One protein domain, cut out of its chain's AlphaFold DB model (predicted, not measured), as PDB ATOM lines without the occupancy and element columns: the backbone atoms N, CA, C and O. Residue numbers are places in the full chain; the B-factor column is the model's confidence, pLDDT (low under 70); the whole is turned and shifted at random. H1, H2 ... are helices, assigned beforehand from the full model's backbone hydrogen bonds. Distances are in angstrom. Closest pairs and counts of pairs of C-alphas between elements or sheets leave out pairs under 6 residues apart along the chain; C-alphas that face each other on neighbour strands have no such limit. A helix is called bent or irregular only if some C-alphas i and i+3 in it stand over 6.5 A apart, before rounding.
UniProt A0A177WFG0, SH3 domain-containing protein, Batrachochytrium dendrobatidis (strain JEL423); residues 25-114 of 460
ATOM      1  N   ALA A  25     -21.901  12.091 -48.423       87.06
ATOM      2  CA  ALA A  25     -20.902  13.095 -48.065       87.06
ATOM      3  C   ALA A  25     -19.841  12.526 -47.115       87.06
ATOM      4  O   ALA A  25     -18.641  12.655 -47.373       87.06
ATOM      5  N   THR A  26     -20.275  11.843 -46.053       89.88
ATOM      6  CA  THR A  26     -19.383  11.207 -45.078       89.88
ATOM      7  C   THR A  26     -18.524  10.138 -45.741       89.88
ATOM      8  O   THR A  26     -17.309  10.130 -45.549       89.88
ATOM      9  N   PHE A  27     -19.129   9.263 -46.554       87.69
ATOM     10  CA  PHE A  27     -18.381   8.216 -47.245       87.69
ATOM     11  C   PHE A  27     -17.374   8.802 -48.244       87.69
ATOM     12  O   PHE A  27     -16.218   8.390 -48.248       87.69
ATOM     13  N   SER A  28     -17.774   9.810 -49.029       82.62
ATOM     14  CA  SER A  28     -16.887  10.498 -49.980       82.62
ATOM     15  C   SER A  28     -15.672  11.126 -49.299       82.62
ATOM     16  O   SER A  28     -14.542  10.944 -49.748       82.62
ATOM     17  N   CYS A  29     -15.896  11.836 -48.190       86.00
ATOM     18  CA  CYS A  29     -14.832  12.449 -47.398       86.00
ATOM     19  C   CYS A  29     -13.888  11.387 -46.812       86.00
ATOM     20  O   CYS A  29     -12.668  11.496 -46.941       86.00
ATOM     21  N   TYR A  30     -14.443  10.314 -46.236       84.12
ATOM     22  CA  TYR A  30     -13.656   9.220 -45.672       84.12
ATOM     23  C   TYR A  30     -12.814   8.496 -46.736       84.12
ATOM     24  O   TYR A  30     -11.619   8.279 -46.531       84.12
ATOM     25  N   ALA A  31     -13.399   8.184 -47.896       79.31
ATOM     26  CA  ALA A  31     -12.693   7.570 -49.019       79.31
ATOM     27  C   ALA A  31     -11.547   8.460 -49.527       79.31
ATOM     28  O   ALA A  31     -10.427   7.977 -49.685       79.31
ATOM     29  N   ALA A  32     -11.792   9.765 -49.703       80.44
ATOM     30  CA  ALA A  32     -10.767  10.724 -50.111       80.44
ATOM     31  C   ALA A  32      -9.593  10.776 -49.114       80.44
ATOM     32  O   ALA A  32      -8.440  10.632 -49.524       80.44
ATOM     33  N   LEU A  33      -9.873  10.882 -47.809       80.75
ATOM     34  CA  LEU A  33      -8.860  10.867 -46.742       80.75
ATOM     35  C   LEU A  33      -8.039   9.568 -46.722       80.75
ATOM     36  O   LEU A  33      -6.825   9.613 -46.525       80.75
ATOM     37  N   VAL A  34      -8.679   8.420 -46.959       75.31
ATOM     38  CA  VAL A  34      -8.018   7.106 -47.028       75.31
ATOM     39  C   VAL A  34      -7.154   6.949 -48.288       75.31
ATOM     40  O   VAL A  34      -6.080   6.355 -48.207       75.31
ATOM     41  N   SER A  35      -7.584   7.495 -49.430       74.94
ATOM     42  CA  SER A  35      -6.812   7.500 -50.688       74.94
ATOM     43  C   SER A  35      -5.700   8.559 -50.744       74.94
ATOM     44  O   SER A  35      -4.824   8.494 -51.604       74.94
ATOM     45  N   SER A  36      -5.721   9.547 -49.844       79.94
ATOM     46  CA  SER A  36      -4.811  10.692 -49.885       79.94
ATOM     47  C   SER A  36      -3.363  10.280 -49.620       79.94
ATOM     48  O   SER A  36      -2.993   9.899 -48.505       79.94
ATOM     49  N   GLN A  37      -2.512  10.444 -50.637       72.12
ATOM     50  CA  GLN A  37      -1.072  10.202 -50.529       72.12
ATOM     51  C   GLN A  37      -0.425  11.114 -49.473       72.12
ATOM     52  O   GLN A  37       0.411  10.652 -48.694       72.12
ATOM     53  N   SER A  38      -0.891  12.363 -49.352       73.38
ATOM     54  CA  SER A  38      -0.474  13.317 -48.312       73.38
ATOM     55  C   SER A  38      -0.857  12.879 -46.892       73.38
ATOM     56  O   SER A  38      -0.232  13.309 -45.927       73.38
ATOM     57  N   CYS A  39      -1.859  12.006 -46.744       68.50
ATOM     58  CA  CYS A  39      -2.276  11.436 -45.461       68.50
ATOM     59  C   CYS A  39      -1.643  10.060 -45.169       68.50
ATOM     60  O   CYS A  39      -1.926   9.486 -44.117       68.50
ATOM     61  N   SER A  40      -0.777   9.525 -46.044       65.06
ATOM     62  CA  SER A  40      -0.210   8.165 -45.917       65.06
ATOM     63  C   SER A  40       0.478   7.909 -44.574       65.06
ATOM     64  O   SER A  40       0.246   6.874 -43.951       65.06
ATOM     65  N   SER A  41       1.264   8.873 -44.082       65.12
ATOM     66  CA  SER A  41       1.949   8.807 -42.779       65.12
ATOM     67  C   SER A  41       0.998   8.723 -41.579       65.12
ATOM     68  O   SER A  41       1.417   8.340 -40.490       65.12
ATOM     69  N   HIS A  42      -0.279   9.060 -41.778       65.75
ATOM     70  CA  HIS A  42      -1.304   9.160 -40.744       65.75
ATOM     71  C   HIS A  42      -2.478   8.189 -40.933       65.75
ATOM     72  O   HIS A  42      -3.414   8.232 -40.134       65.75
ATOM     73  N   GLN A  43      -2.438   7.264 -41.905       64.19
ATOM     74  CA  GLN A  43      -3.527   6.289 -42.103       64.19
ATOM     75  C   GLN A  43      -3.780   5.415 -40.861       64.19
ATOM     76  O   GLN A  43      -4.930   5.117 -40.557       64.19
ATOM     77  N   ASN A  44      -2.735   5.086 -40.090       65.69
ATOM     78  CA  ASN A  44      -2.853   4.337 -38.828       65.69
ATOM     79  C   ASN A  44      -3.355   5.187 -37.640       65.69
ATOM     80  O   ASN A  44      -3.600   4.651 -36.563       65.69
ATOM     81  N   THR A  45      -3.485   6.506 -37.819       73.06
ATOM     82  CA  THR A  45      -4.038   7.454 -36.831       73.06
ATOM     83  C   THR A  45      -5.384   8.049 -37.255       73.06
ATOM     84  O   THR A  45      -6.002   8.769 -36.475       73.06
ATOM     85  N   LEU A  46      -5.857   7.757 -38.471       79.06
ATOM     86  CA  LEU A  46      -7.170   8.176 -38.953       79.06
ATOM     87  C   LEU A  46      -8.249   7.335 -38.254       79.06
ATOM     88  O   LEU A  46      -8.283   6.115 -38.414       79.06
ATOM     89  N   GLN A  47      -9.144   7.971 -37.492       84.38
ATOM     90  CA  GLN A  47     -10.249   7.255 -36.851       84.38
ATOM     91  C   GLN A  47     -11.158   6.631 -37.934       84.38
ATOM     92  O   GLN A  47     -11.572   7.335 -38.860       84.38
ATOM     93  N   PRO A  48     -11.457   5.321 -37.867       89.00
ATOM     94  CA  PRO A  48     -12.235   4.639 -38.895       89.00
ATOM     95  C   PRO A  48     -13.700   5.085 -38.900       89.00
ATOM     96  O   PRO A  48     -14.253   5.477 -37.871       89.00
ATOM     97  N   LEU A  49     -14.369   4.953 -40.045       90.94
ATOM     98  CA  LEU A  49     -15.825   5.082 -40.109       90.94
ATOM     99  C   LEU A  49     -16.483   3.909 -39.358       90.94
ATOM    100  O   LEU A  49     -15.951   2.795 -39.344       90.94
ATOM    101  N   CYS A  50     -17.641   4.120 -38.732       93.00
ATOM    102  CA  CYS A  50     -18.379   3.020 -38.110       93.00
ATOM    103  C   CYS A  50     -18.889   2.035 -39.171       93.00
ATOM    104  O   CYS A  50     -19.464   2.443 -40.184       93.00
ATOM    105  N   ALA A  51     -18.719   0.733 -38.926       91.38
ATOM    106  CA  ALA A  51     -19.050  -0.318 -39.891       91.38
ATOM    107  C   ALA A  51     -20.507  -0.235 -40.379       91.38
ATOM    108  O   ALA A  51     -20.762  -0.288 -41.580       91.38
ATOM    109  N   GLU A  52     -21.454  -0.006 -39.463       90.19
ATOM    110  CA  GLU A  52     -22.879   0.164 -39.780       90.19
ATOM    111  C   GLU A  52     -23.128   1.374 -40.704       90.19
ATOM    112  O   GLU A  52     -23.846   1.265 -41.696       90.19
ATOM    113  N   SER A  53     -22.466   2.508 -40.439       91.75
ATOM    114  CA  SER A  53     -22.547   3.717 -41.277       91.75
ATOM    115  C   SER A  53     -22.039   3.465 -42.699       91.75
ATOM    116  O   SER A  53     -22.669   3.888 -43.668       91.75
ATOM    117  N   CYS A  54     -20.933   2.730 -42.823       91.75
ATOM    118  CA  CYS A  54     -20.350   2.341 -44.105       91.75
ATOM    119  C   CYS A  54     -21.285   1.407 -44.895       91.75
ATOM    120  O   CYS A  54     -21.534   1.613 -46.084       91.75
ATOM    121  N   GLN A  55     -21.873   0.414 -44.221       91.62
ATOM    122  CA  GLN A  55     -22.784  -0.549 -44.843       91.62
ATOM    123  C   GLN A  55     -24.077   0.098 -45.363       91.62
ATOM    124  O   GLN A  55     -24.577  -0.322 -46.403       91.62
ATOM    125  N   TYR A  56     -24.590   1.164 -44.736       91.88
ATOM    126  CA  TYR A  56     -25.753   1.893 -45.268       91.88
ATOM    127  C   TYR A  56     -25.492   2.591 -46.608       91.88
ATOM    128  O   TYR A  56     -26.369   2.596 -47.481       91.88
ATOM    129  N   PHE A  57     -24.290   3.140 -46.801       92.00
ATOM    130  CA  PHE A  57     -23.878   3.679 -48.098       92.00
ATOM    131  C   PHE A  57     -23.833   2.566 -49.151       92.00
ATOM    132  O   PHE A  57     -24.484   2.668 -50.189       92.00
ATOM    133  N   VAL A  58     -23.168   1.443 -48.850       91.38
ATOM    134  CA  VAL A  58     -23.060   0.298 -49.775       91.38
ATOM    135  C   VAL A  58     -24.427  -0.318 -50.096       91.38
ATOM    136  O   VAL A  58     -24.697  -0.630 -51.253       91.38
ATOM    137  N   GLN A  59     -25.328  -0.440 -49.118       90.88
ATOM    138  CA  GLN A  59     -26.679  -0.975 -49.315       90.88
ATOM    139  C   GLN A  59     -27.519  -0.087 -50.248       90.88
ATOM    140  O   GLN A  59     -28.193  -0.588 -51.156       90.88
ATOM    141  N   THR A  60     -27.478   1.234 -50.059       89.75
ATOM    142  CA  THR A  60     -28.210   2.174 -50.926       89.75
ATOM    143  C   THR A  60     -27.574   2.293 -52.312       89.75
ATOM    144  O   THR A  60     -28.301   2.339 -53.305       89.75
ATOM    145  N   LEU A  61     -26.245   2.198 -52.413       89.12
ATOM    146  CA  LEU A  61     -25.509   2.124 -53.678       89.12
ATOM    147  C   LEU A  61     -25.831   0.846 -54.467       89.12
ATOM    148  O   LEU A  61     -26.151   0.930 -55.652       89.12
ATOM    149  N   GLN A  62     -25.848  -0.324 -53.819       88.50
ATOM    150  CA  GLN A  62     -26.307  -1.578 -54.428       88.50
ATOM    151  C   GLN A  62     -27.754  -1.448 -54.919       88.50
ATOM    152  O   GLN A  62     -28.068  -1.910 -56.015       88.50
ATOM    153  N   THR A  63     -28.631  -0.799 -54.149       86.81
ATOM    154  CA  THR A  63     -30.040  -0.585 -54.526       86.81
ATOM    155  C   THR A  63     -30.166   0.302 -55.770       86.81
ATOM    156  O   THR A  63     -30.904  -0.041 -56.692       86.81
ATOM    157  N   LEU A  64     -29.401   1.399 -55.837       86.00
ATOM    158  CA  LEU A  64     -29.321   2.278 -57.007       86.00
ATOM    159  C   LEU A  64     -28.810   1.525 -58.245       86.00
ATOM    160  O   LEU A  64     -29.459   1.536 -59.289       86.00
ATOM    161  N   ILE A  65     -27.686   0.818 -58.116       83.94
ATOM    162  CA  ILE A  65     -27.000   0.127 -59.220       83.94
ATOM    163  C   ILE A  65     -27.771  -1.106 -59.724       83.94
ATOM    164  O   ILE A  65     -27.690  -1.445 -60.906       83.94
ATOM    165  N   SER A  66     -28.569  -1.741 -58.861       82.38
ATOM    166  CA  SER A  66     -29.478  -2.838 -59.236       82.38
ATOM    167  C   SER A  66     -30.775  -2.351 -59.894       82.38
ATOM    168  O   SER A  66     -31.586  -3.173 -60.321       82.38
ATOM    169  N   SER A  67     -31.013  -1.036 -59.967       83.12
ATOM    170  CA  SER A  67     -32.258  -0.486 -60.504       83.12
ATOM    171  C   SER A  67     -32.376  -0.736 -62.008       83.12
ATOM    172  O   SER A  67     -31.663  -0.138 -62.823       83.12
ATOM    173  N   GLN A  68     -33.325  -1.598 -62.389       78.75
ATOM    174  CA  GLN A  68     -33.563  -1.966 -63.785       78.75
ATOM    175  C   GLN A  68     -33.855  -0.739 -64.668       78.75
ATOM    176  O   GLN A  68     -33.377  -0.671 -65.797       78.75
ATOM    177  N   SER A  69     -34.599   0.237 -64.135       79.06
ATOM    178  CA  SER A  69     -35.066   1.430 -64.850       79.06
ATOM    179  C   SER A  69     -34.035   2.556 -64.976       79.06
ATOM    180  O   SER A  69     -34.276   3.494 -65.731       79.06
ATOM    181  N   LEU A  70     -32.913   2.484 -64.253       77.56
ATOM    182  CA  LEU A  70     -31.847   3.495 -64.293       77.56
ATOM    183  C   LEU A  70     -30.568   2.939 -64.909       77.56
ATOM    184  O   LEU A  70     -29.945   3.575 -65.754       77.56
ATOM    185  N   CYS A  71     -30.171   1.737 -64.495       76.50
ATOM    186  CA  CYS A  71     -28.896   1.159 -64.888       76.50
ATOM    187  C   CYS A  71     -29.041   0.127 -66.013       76.50
ATOM    188  O   CYS A  71     -28.155   0.028 -66.865       76.50
ATOM    189  N   ASN A  72     -30.116  -0.663 -66.034       70.12
ATOM    190  CA  ASN A  72     -30.153  -1.932 -66.770       70.12
ATOM    191  C   ASN A  72     -31.099  -1.944 -67.989       70.12
ATOM    192  O   ASN A  72     -31.574  -3.009 -68.368       70.12
ATOM    193  N   LEU A  73     -31.374  -0.784 -68.599       63.16
ATOM    194  CA  LEU A  73     -32.305  -0.685 -69.734       63.16
ATOM    195  C   LEU A  73     -31.835  -1.484 -70.969       63.16
ATOM    196  O   LEU A  73     -32.627  -2.245 -71.509       63.16
ATOM    197  N   ASP A  74     -30.547  -1.395 -71.332       62.53
ATOM    198  CA  ASP A  74     -29.922  -2.139 -72.450       62.53
ATOM    199  C   ASP A  74     -28.480  -2.606 -72.115       62.53
ATOM    200  O   ASP A  74     -27.593  -2.688 -72.970       62.53
ATOM    201  N   ALA A  75     -28.177  -2.859 -70.837       70.88
ATOM    202  CA  ALA A  75     -26.799  -3.116 -70.413       70.88
ATOM    203  C   ALA A  75     -26.308  -4.524 -70.803       70.88
ATOM    204  O   ALA A  75     -26.893  -5.541 -70.432       70.88
ATOM    205  N   SER A  76     -25.162  -4.592 -71.491       76.81
ATOM    206  CA  SER A  76     -24.488  -5.870 -71.759       76.81
ATOM    207  C   SER A  76     -24.030  -6.557 -70.465       76.81
ATOM    208  O   SER A  76     -23.753  -5.899 -69.458       76.81
ATOM    209  N   SER A  77     -23.860  -7.882 -70.500       78.56
ATOM    210  CA  SER A  77     -23.391  -8.672 -69.348       78.56
ATOM    211  C   SER A  77     -22.079  -8.152 -68.744       78.56
ATOM    212  O   SER A  77     -21.914  -8.186 -67.527       78.56
ATOM    213  N   ARG A  78     -21.183  -7.586 -69.567       73.81
ATOM    214  CA  ARG A  78     -19.938  -6.941 -69.116       73.81
ATOM    215  C   ARG A  78     -20.188  -5.681 -68.282       73.81
ATOM    216  O   ARG A  78     -19.488  -5.466 -67.302       73.81
ATOM    217  N   ILE A  79     -21.191  -4.873 -68.633       77.25
ATOM    218  CA  ILE A  79     -21.562  -3.658 -67.885       77.25
ATOM    219  C   ILE A  79     -22.212  -4.039 -66.547       77.25
ATOM    220  O   ILE A  79     -21.909  -3.437 -65.517       77.25
ATOM    221  N   VAL A  80     -23.059  -5.073 -66.536       80.44
ATOM    222  CA  VAL A  80     -23.640  -5.628 -65.299       80.44
ATOM    223  C   VAL A  80     -22.541  -6.183 -64.381       80.44
ATOM    224  O   VAL A  80     -22.535  -5.895 -63.186       80.44
ATOM    225  N   GLN A  81     -21.562  -6.904 -64.935       80.38
ATOM    226  CA  GLN A  81     -20.418  -7.427 -64.183       80.38
ATOM    227  C   GLN A  81     -19.507  -6.314 -63.639       80.38
ATOM    228  O   GLN A  81     -19.138  -6.358 -62.468       80.38
ATOM    229  N   ALA A  82     -19.183  -5.293 -64.440       79.56
ATOM    230  CA  ALA A  82     -18.364  -4.157 -64.007       79.56
ATOM    231  C   ALA A  82     -19.003  -3.403 -62.825       79.56
ATOM    232  O   ALA A  82     -18.322  -3.059 -61.863       79.56
ATOM    233  N   ARG A  83     -20.329  -3.227 -62.849       81.19
ATOM    234  CA  ARG A  83     -21.098  -2.650 -61.737       81.19
ATOM    235  C   ARG A  83     -21.053  -3.501 -60.468       81.19
ATOM    236  O   ARG A  83     -20.899  -2.948 -59.385       81.19
ATOM    237  N   ALA A  84     -21.160  -4.824 -60.589       81.75
ATOM    238  CA  ALA A  84     -21.033  -5.724 -59.442       81.75
ATOM    239  C   ALA A  84     -19.626  -5.655 -58.818       81.75
ATOM    240  O   ALA A  84     -19.502  -5.592 -57.596       81.75
ATOM    241  N   ILE A  85     -18.576  -5.585 -59.645       79.75
ATOM    242  CA  ILE A  85     -17.188  -5.383 -59.195       79.75
ATOM    243  C   ILE A  85     -17.038  -4.030 -58.479       79.75
ATOM    244  O   ILE A  85     -16.428  -3.976 -57.413       79.75
ATOM    245  N   ALA A  86     -17.642  -2.961 -59.010       81.25
ATOM    246  CA  ALA A  86     -17.611  -1.640 -58.389       81.25
ATOM    247  C   ALA A  86     -18.283  -1.621 -57.003       81.25
ATOM    248  O   ALA A  86     -17.693  -1.113 -56.058       81.25
ATOM    249  N   VAL A  87     -19.468  -2.220 -56.818       84.56
ATOM    250  CA  VAL A  87     -20.069  -2.288 -55.465       84.56
ATOM    251  C   VAL A  87     -19.240  -3.173 -54.526       84.56
ATOM    252  O   VAL A  87     -19.096  -2.859 -53.342       84.56
ATOM    253  N   GLN A  88     -18.631  -4.243 -55.046       85.12
ATOM    254  CA  GLN A  88     -17.775  -5.119 -54.252       85.12
ATOM    255  C   GLN A  88     -16.516  -4.409 -53.722       85.12
ATOM    256  O   GLN A  88     -16.094  -4.724 -52.609       85.12
ATOM    257  N   SER A  89     -15.936  -3.428 -54.430       82.44
ATOM    258  CA  SER A  89     -14.792  -2.661 -53.900       82.44
ATOM    259  C   SER A  89     -15.184  -1.777 -52.709       82.44
ATOM    260  O   SER A  89     -14.456  -1.730 -51.712       82.44
ATOM    261  N   PHE A  90     -16.370  -1.159 -52.735       84.88
ATOM    262  CA  PHE A  90     -16.910  -0.424 -51.584       84.88
ATOM    263  C   PHE A  90     -17.210  -1.352 -50.403       84.88
ATOM    264  O   PHE A  90     -16.864  -1.023 -49.268       84.88
ATOM    265  N   HIS A  91     -17.747  -2.550 -50.650       85.25
ATOM    266  CA  HIS A  91     -17.946  -3.550 -49.598       85.25
ATOM    267  C   HIS A  91     -16.613  -3.990 -48.958       85.25
ATOM    268  O   HIS A  91     -16.498  -4.025 -47.733       85.25
ATOM    269  N   THR A  92     -15.576  -4.243 -49.764       82.50
ATOM    270  CA  THR A  92     -14.222  -4.576 -49.283       82.50
ATOM    271  C   THR A  92     -13.586  -3.410 -48.513       82.50
ATOM    272  O   THR A  92     -12.913  -3.626 -47.502       82.50
ATOM    273  N   THR A  93     -13.844  -2.165 -48.922       80.06
ATOM    274  CA  THR A  93     -13.424  -0.955 -48.191       80.06
ATOM    275  C   THR A  93     -14.090  -0.902 -46.817       80.06
ATOM    276  O   THR A  93     -13.401  -0.764 -45.807       80.06
ATOM    277  N   CYS A  94     -15.405  -1.129 -46.741       85.00
ATOM    278  CA  CYS A  94     -16.113  -1.208 -45.465       85.00
ATOM    279  C   CYS A  94     -15.626  -2.359 -44.573       85.00
ATOM    280  O   CYS A  94     -15.640  -2.219 -43.355       85.00
ATOM    281  N   GLN A  95     -15.159  -3.478 -45.131       83.12
ATOM    282  CA  GLN A  95     -14.607  -4.588 -44.338       83.12
ATOM    283  C   GLN A  95     -13.179  -4.339 -43.825       83.12
ATOM    284  O   GLN A  95     -12.798  -4.924 -42.815       83.12
ATOM    285  N   SER A  96     -12.390  -3.497 -44.498       79.75
ATOM    286  CA  SER A  96     -10.962  -3.280 -44.198       79.75
ATOM    287  C   SER A  96     -10.647  -1.958 -43.490       79.75
ATOM    288  O   SER A  96      -9.603  -1.845 -42.851       79.75
ATOM    289  N   ARG A  97     -11.529  -0.954 -43.592       77.44
ATOM    290  CA  ARG A  97     -11.317   0.425 -43.106       77.44
ATOM    291  C   ARG A  97     -12.437   0.902 -42.155       77.44
ATOM    292  O   ARG A  97     -12.765   2.083 -42.127       77.44
ATOM    293  N   THR A  98     -13.061   0.004 -41.385       85.75
ATOM    294  CA  THR A  98     -14.095   0.369 -40.389       85.75
ATOM    295  C   THR A  98     -13.853  -0.278 -39.026       85.75
ATOM    296  O   THR A  98     -13.056  -1.208 -38.903       85.75
ATOM    297  N   ALA A  99     -14.556   0.200 -37.995       87.31
ATOM    298  CA  ALA A  99     -14.653  -0.486 -36.708       87.31
ATOM    299  C   ALA A  99     -16.116  -0.648 -36.257       87.31
ATOM    300  O   ALA A  99     -16.999   0.128 -36.633       87.31
ATOM    301  N   ASN A 100     -16.364  -1.681 -35.448       85.06
ATOM    302  CA  ASN A 100     -17.701  -2.080 -34.981       85.06
ATOM    303  C   ASN A 100     -18.124  -1.400 -33.663       85.06
ATOM    304  O   ASN A 100     -19.258  -1.553 -33.220       85.06
ATOM    305  N   THR A 101     -17.202  -0.699 -33.007       79.25
ATOM    306  CA  THR A 101     -17.343  -0.122 -31.667       79.25
ATOM    307  C   THR A 101     -17.462   1.395 -31.760       79.25
ATOM    308  O   THR A 101     -16.509   2.067 -32.142       79.25
ATOM    309  N   THR A 102     -18.608   1.956 -31.359       73.75
ATOM    310  CA  THR A 102     -18.893   3.409 -31.416       73.75
ATOM    311  C   THR A 102     -17.849   4.270 -30.702       73.75
ATOM    312  O   THR A 102     -17.531   5.356 -31.163       73.75
ATOM    313  N   ALA A 103     -17.228   3.762 -29.632       79.94
ATOM    314  CA  ALA A 103     -16.130   4.435 -28.932       79.94
ATOM    315  C   ALA A 103     -14.796   4.499 -29.718       79.94
ATOM    316  O   ALA A 103     -13.828   5.077 -29.230       79.94
ATOM    317  N   GLN A 104     -14.708   3.875 -30.898       86.38
ATOM    318  CA  GLN A 104     -13.495   3.781 -31.721       86.38
ATOM    319  C   GLN A 104     -13.733   4.170 -33.190       86.38
ATOM    320  O   GLN A 104     -12.818   4.048 -34.002       86.38
ATOM    321  N   CYS A 105     -14.933   4.632 -33.555       91.50
ATOM    322  CA  CYS A 105     -15.299   4.947 -34.935       91.50
ATOM    323  C   CYS A 105     -16.128   6.230 -35.043       91.50
ATOM    324  O   CYS A 105     -16.730   6.665 -34.067       91.50
ATOM    325  N   ILE A 106     -16.133   6.850 -36.222       90.50
ATOM    326  CA  ILE A 106     -16.940   8.039 -36.518       90.50
ATOM    327  C   ILE A 106     -18.309   7.593 -37.043       90.50
ATOM    328  O   ILE A 106     -18.387   6.795 -37.982       90.50
ATOM    329  N   SER A 107     -19.388   8.107 -36.457       91.00
ATOM    330  CA  SER A 107     -20.759   7.765 -36.839       91.00
ATOM    331  C   SER A 107     -21.291   8.725 -37.909       91.00
ATOM    332  O   SER A 107     -21.351   9.936 -37.700       91.00
ATOM    333  N   ALA A 108     -21.723   8.215 -39.065       91.00
ATOM    334  CA  ALA A 108     -22.185   9.083 -40.153       91.00
ATOM    335  C   ALA A 108     -23.525   9.778 -39.849       91.00
ATOM    336  O   ALA A 108     -23.784  10.856 -40.381       91.00
ATOM    337  N   ILE A 109     -24.356   9.220 -38.955       88.56
ATOM    338  CA  ILE A 109     -25.580   9.898 -38.500       88.56
ATOM    339  C   ILE A 109     -25.284  11.104 -37.601       88.56
ATOM    340  O   ILE A 109     -26.124  11.986 -37.505       88.56
ATOM    341  N   GLU A 110     -24.102  11.200 -36.989       87.12
ATOM    342  CA  GLU A 110     -23.698  12.386 -36.220       87.12
ATOM    343  C   GLU A 110     -23.243  13.516 -37.158       87.12
ATOM    344  O   GLU A 110     -23.589  14.678 -36.945       87.12
ATOM    345  N   LEU A 111     -22.542  13.173 -38.246       88.75
ATOM    346  CA  LEU A 111     -22.074  14.128 -39.259       88.75
ATOM    347  C   LEU A 111     -23.193  14.614 -40.194       88.75
ATOM    348  O   LEU A 111     -23.267  15.798 -40.518       88.75
ATOM    349  N   GLU A 112     -24.093  13.721 -40.610       90.00
ATOM    350  CA  GLU A 112     -25.208  14.018 -41.522       90.00
ATOM    351  C   GLU A 112     -26.576  14.027 -40.813       90.00
ATOM    352  O   GLU A 112     -27.626  13.916 -41.453       90.00
ATOM    353  N   ALA A 113     -26.570  14.235 -39.491       85.56
ATOM    354  CA  ALA A 113     -27.740  14.329 -38.611       85.56
ATOM    355  C   ALA A 113     -28.873  15.178 -39.204       85.56
ATOM    356  O   ALA A 113     -30.024  14.755 -39.270       85.56
ATOM    357  N   GLN A 114     -28.529  16.366 -39.709       81.62
ATOM    358  CA  GLN A 114     -29.477  17.337 -40.266       81.62
ATOM    359  C   GLN A 114     -30.222  16.835 -41.514       81.62
ATOM    360  O   GLN A 114     -31.215  17.442 -41.902       81.62
TER     361      GLN A 114
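Overview. This is residues 25 to 114 of the 460 residues of the protein "SH3 domain-containing protein" of Batrachochytrium dendrobatidis (strain JEL423) (UniProt A0A177WFG0). A long helical hairpin, H3 and H4 side by side, reaches out from a looser head in which H1 is set crosswise at the end where H3 begins and H4 ends. H2 makes a corner with the far end of H1, with residues 36 to 41 sticking out, while the short H5 comes close to the beginnings of H1 and H3. The printed part has 90 residues with five named helices, in the order H1 to H5, and no named strand; the class is all helix, with 59 residues in the helices. It is only just loose, close to compact, with a radius of gyration of the C-alphas of 15.1 A and spans of 45 by 31 by 21 A.

Arrangement. H1, residues 25 to 35, and H2, residues 37 to 45, only just touch, and only at the corner by their tight link, with 3 pairs of C-alphas within 8 A. Their closest C-alphas, of Val 34 and Gln 43, are 6.7 A apart, and their lines are about perpendicular at 78 degrees. H1 is close to but not clearly touching H3, residues 51 to 65: their closest C-alphas, of Phe 27 and Cys 54, are 6.9 A apart, and their lines are about perpendicular at 75 degrees. H3 and H4, residues 77 to 96, form a helical hairpin; they touch at a shallow tilt of 8 degrees, opposite ways, with the closest C-alphas, of Cys 54 and Cys 94, 5.7 A apart. H1 and H4 are near each other, with 5 pairs of C-alphas within 10 A. H5, residues 108 to 111, is close to but not clearly touching H3, with the closest C-alphas, of Ser 53 and Ala 108, 5.5 A apart. H2 is apart from H3, H4 and H5. Each O i to N i+4 pair is within hydrogen-bond range in H1, against 10 of 11 in H3, 15 of 16 in H4 and 1 of 5 in H2, where 4 of 6 O i to N i+3 pairs are; H5 is too short for an O i to N i+4 pair.

Along the chain. H1 begins at C-alpha 25, (-20.902, 13.095, -48.065), and is 15.4 A long from first to last C-alpha. H2 is 14.3 A long and irregular: C-alphas 41 and 44 are 7.7 A apart. H3 measures 20.9 A, and H4, the longest helix, measures 28.6 A and ends at C-alpha 96, (-10.962, -3.280, -44.198). H5, 5.1 A long, ends at C-alpha 111, (-22.074, 14.128, -39.259).

Size, cuts and confidence. The two C-alphas farthest apart, of Asp 74 and Ala 103, are 46.1 A from each other. The printed part has no cut. The links from H3 to H4 and from H4 to H5 are long, 11 residues each. The mean pLDDT of the printed part is 81.9, and residues 39 to 44 and 73 to 74 are under 70.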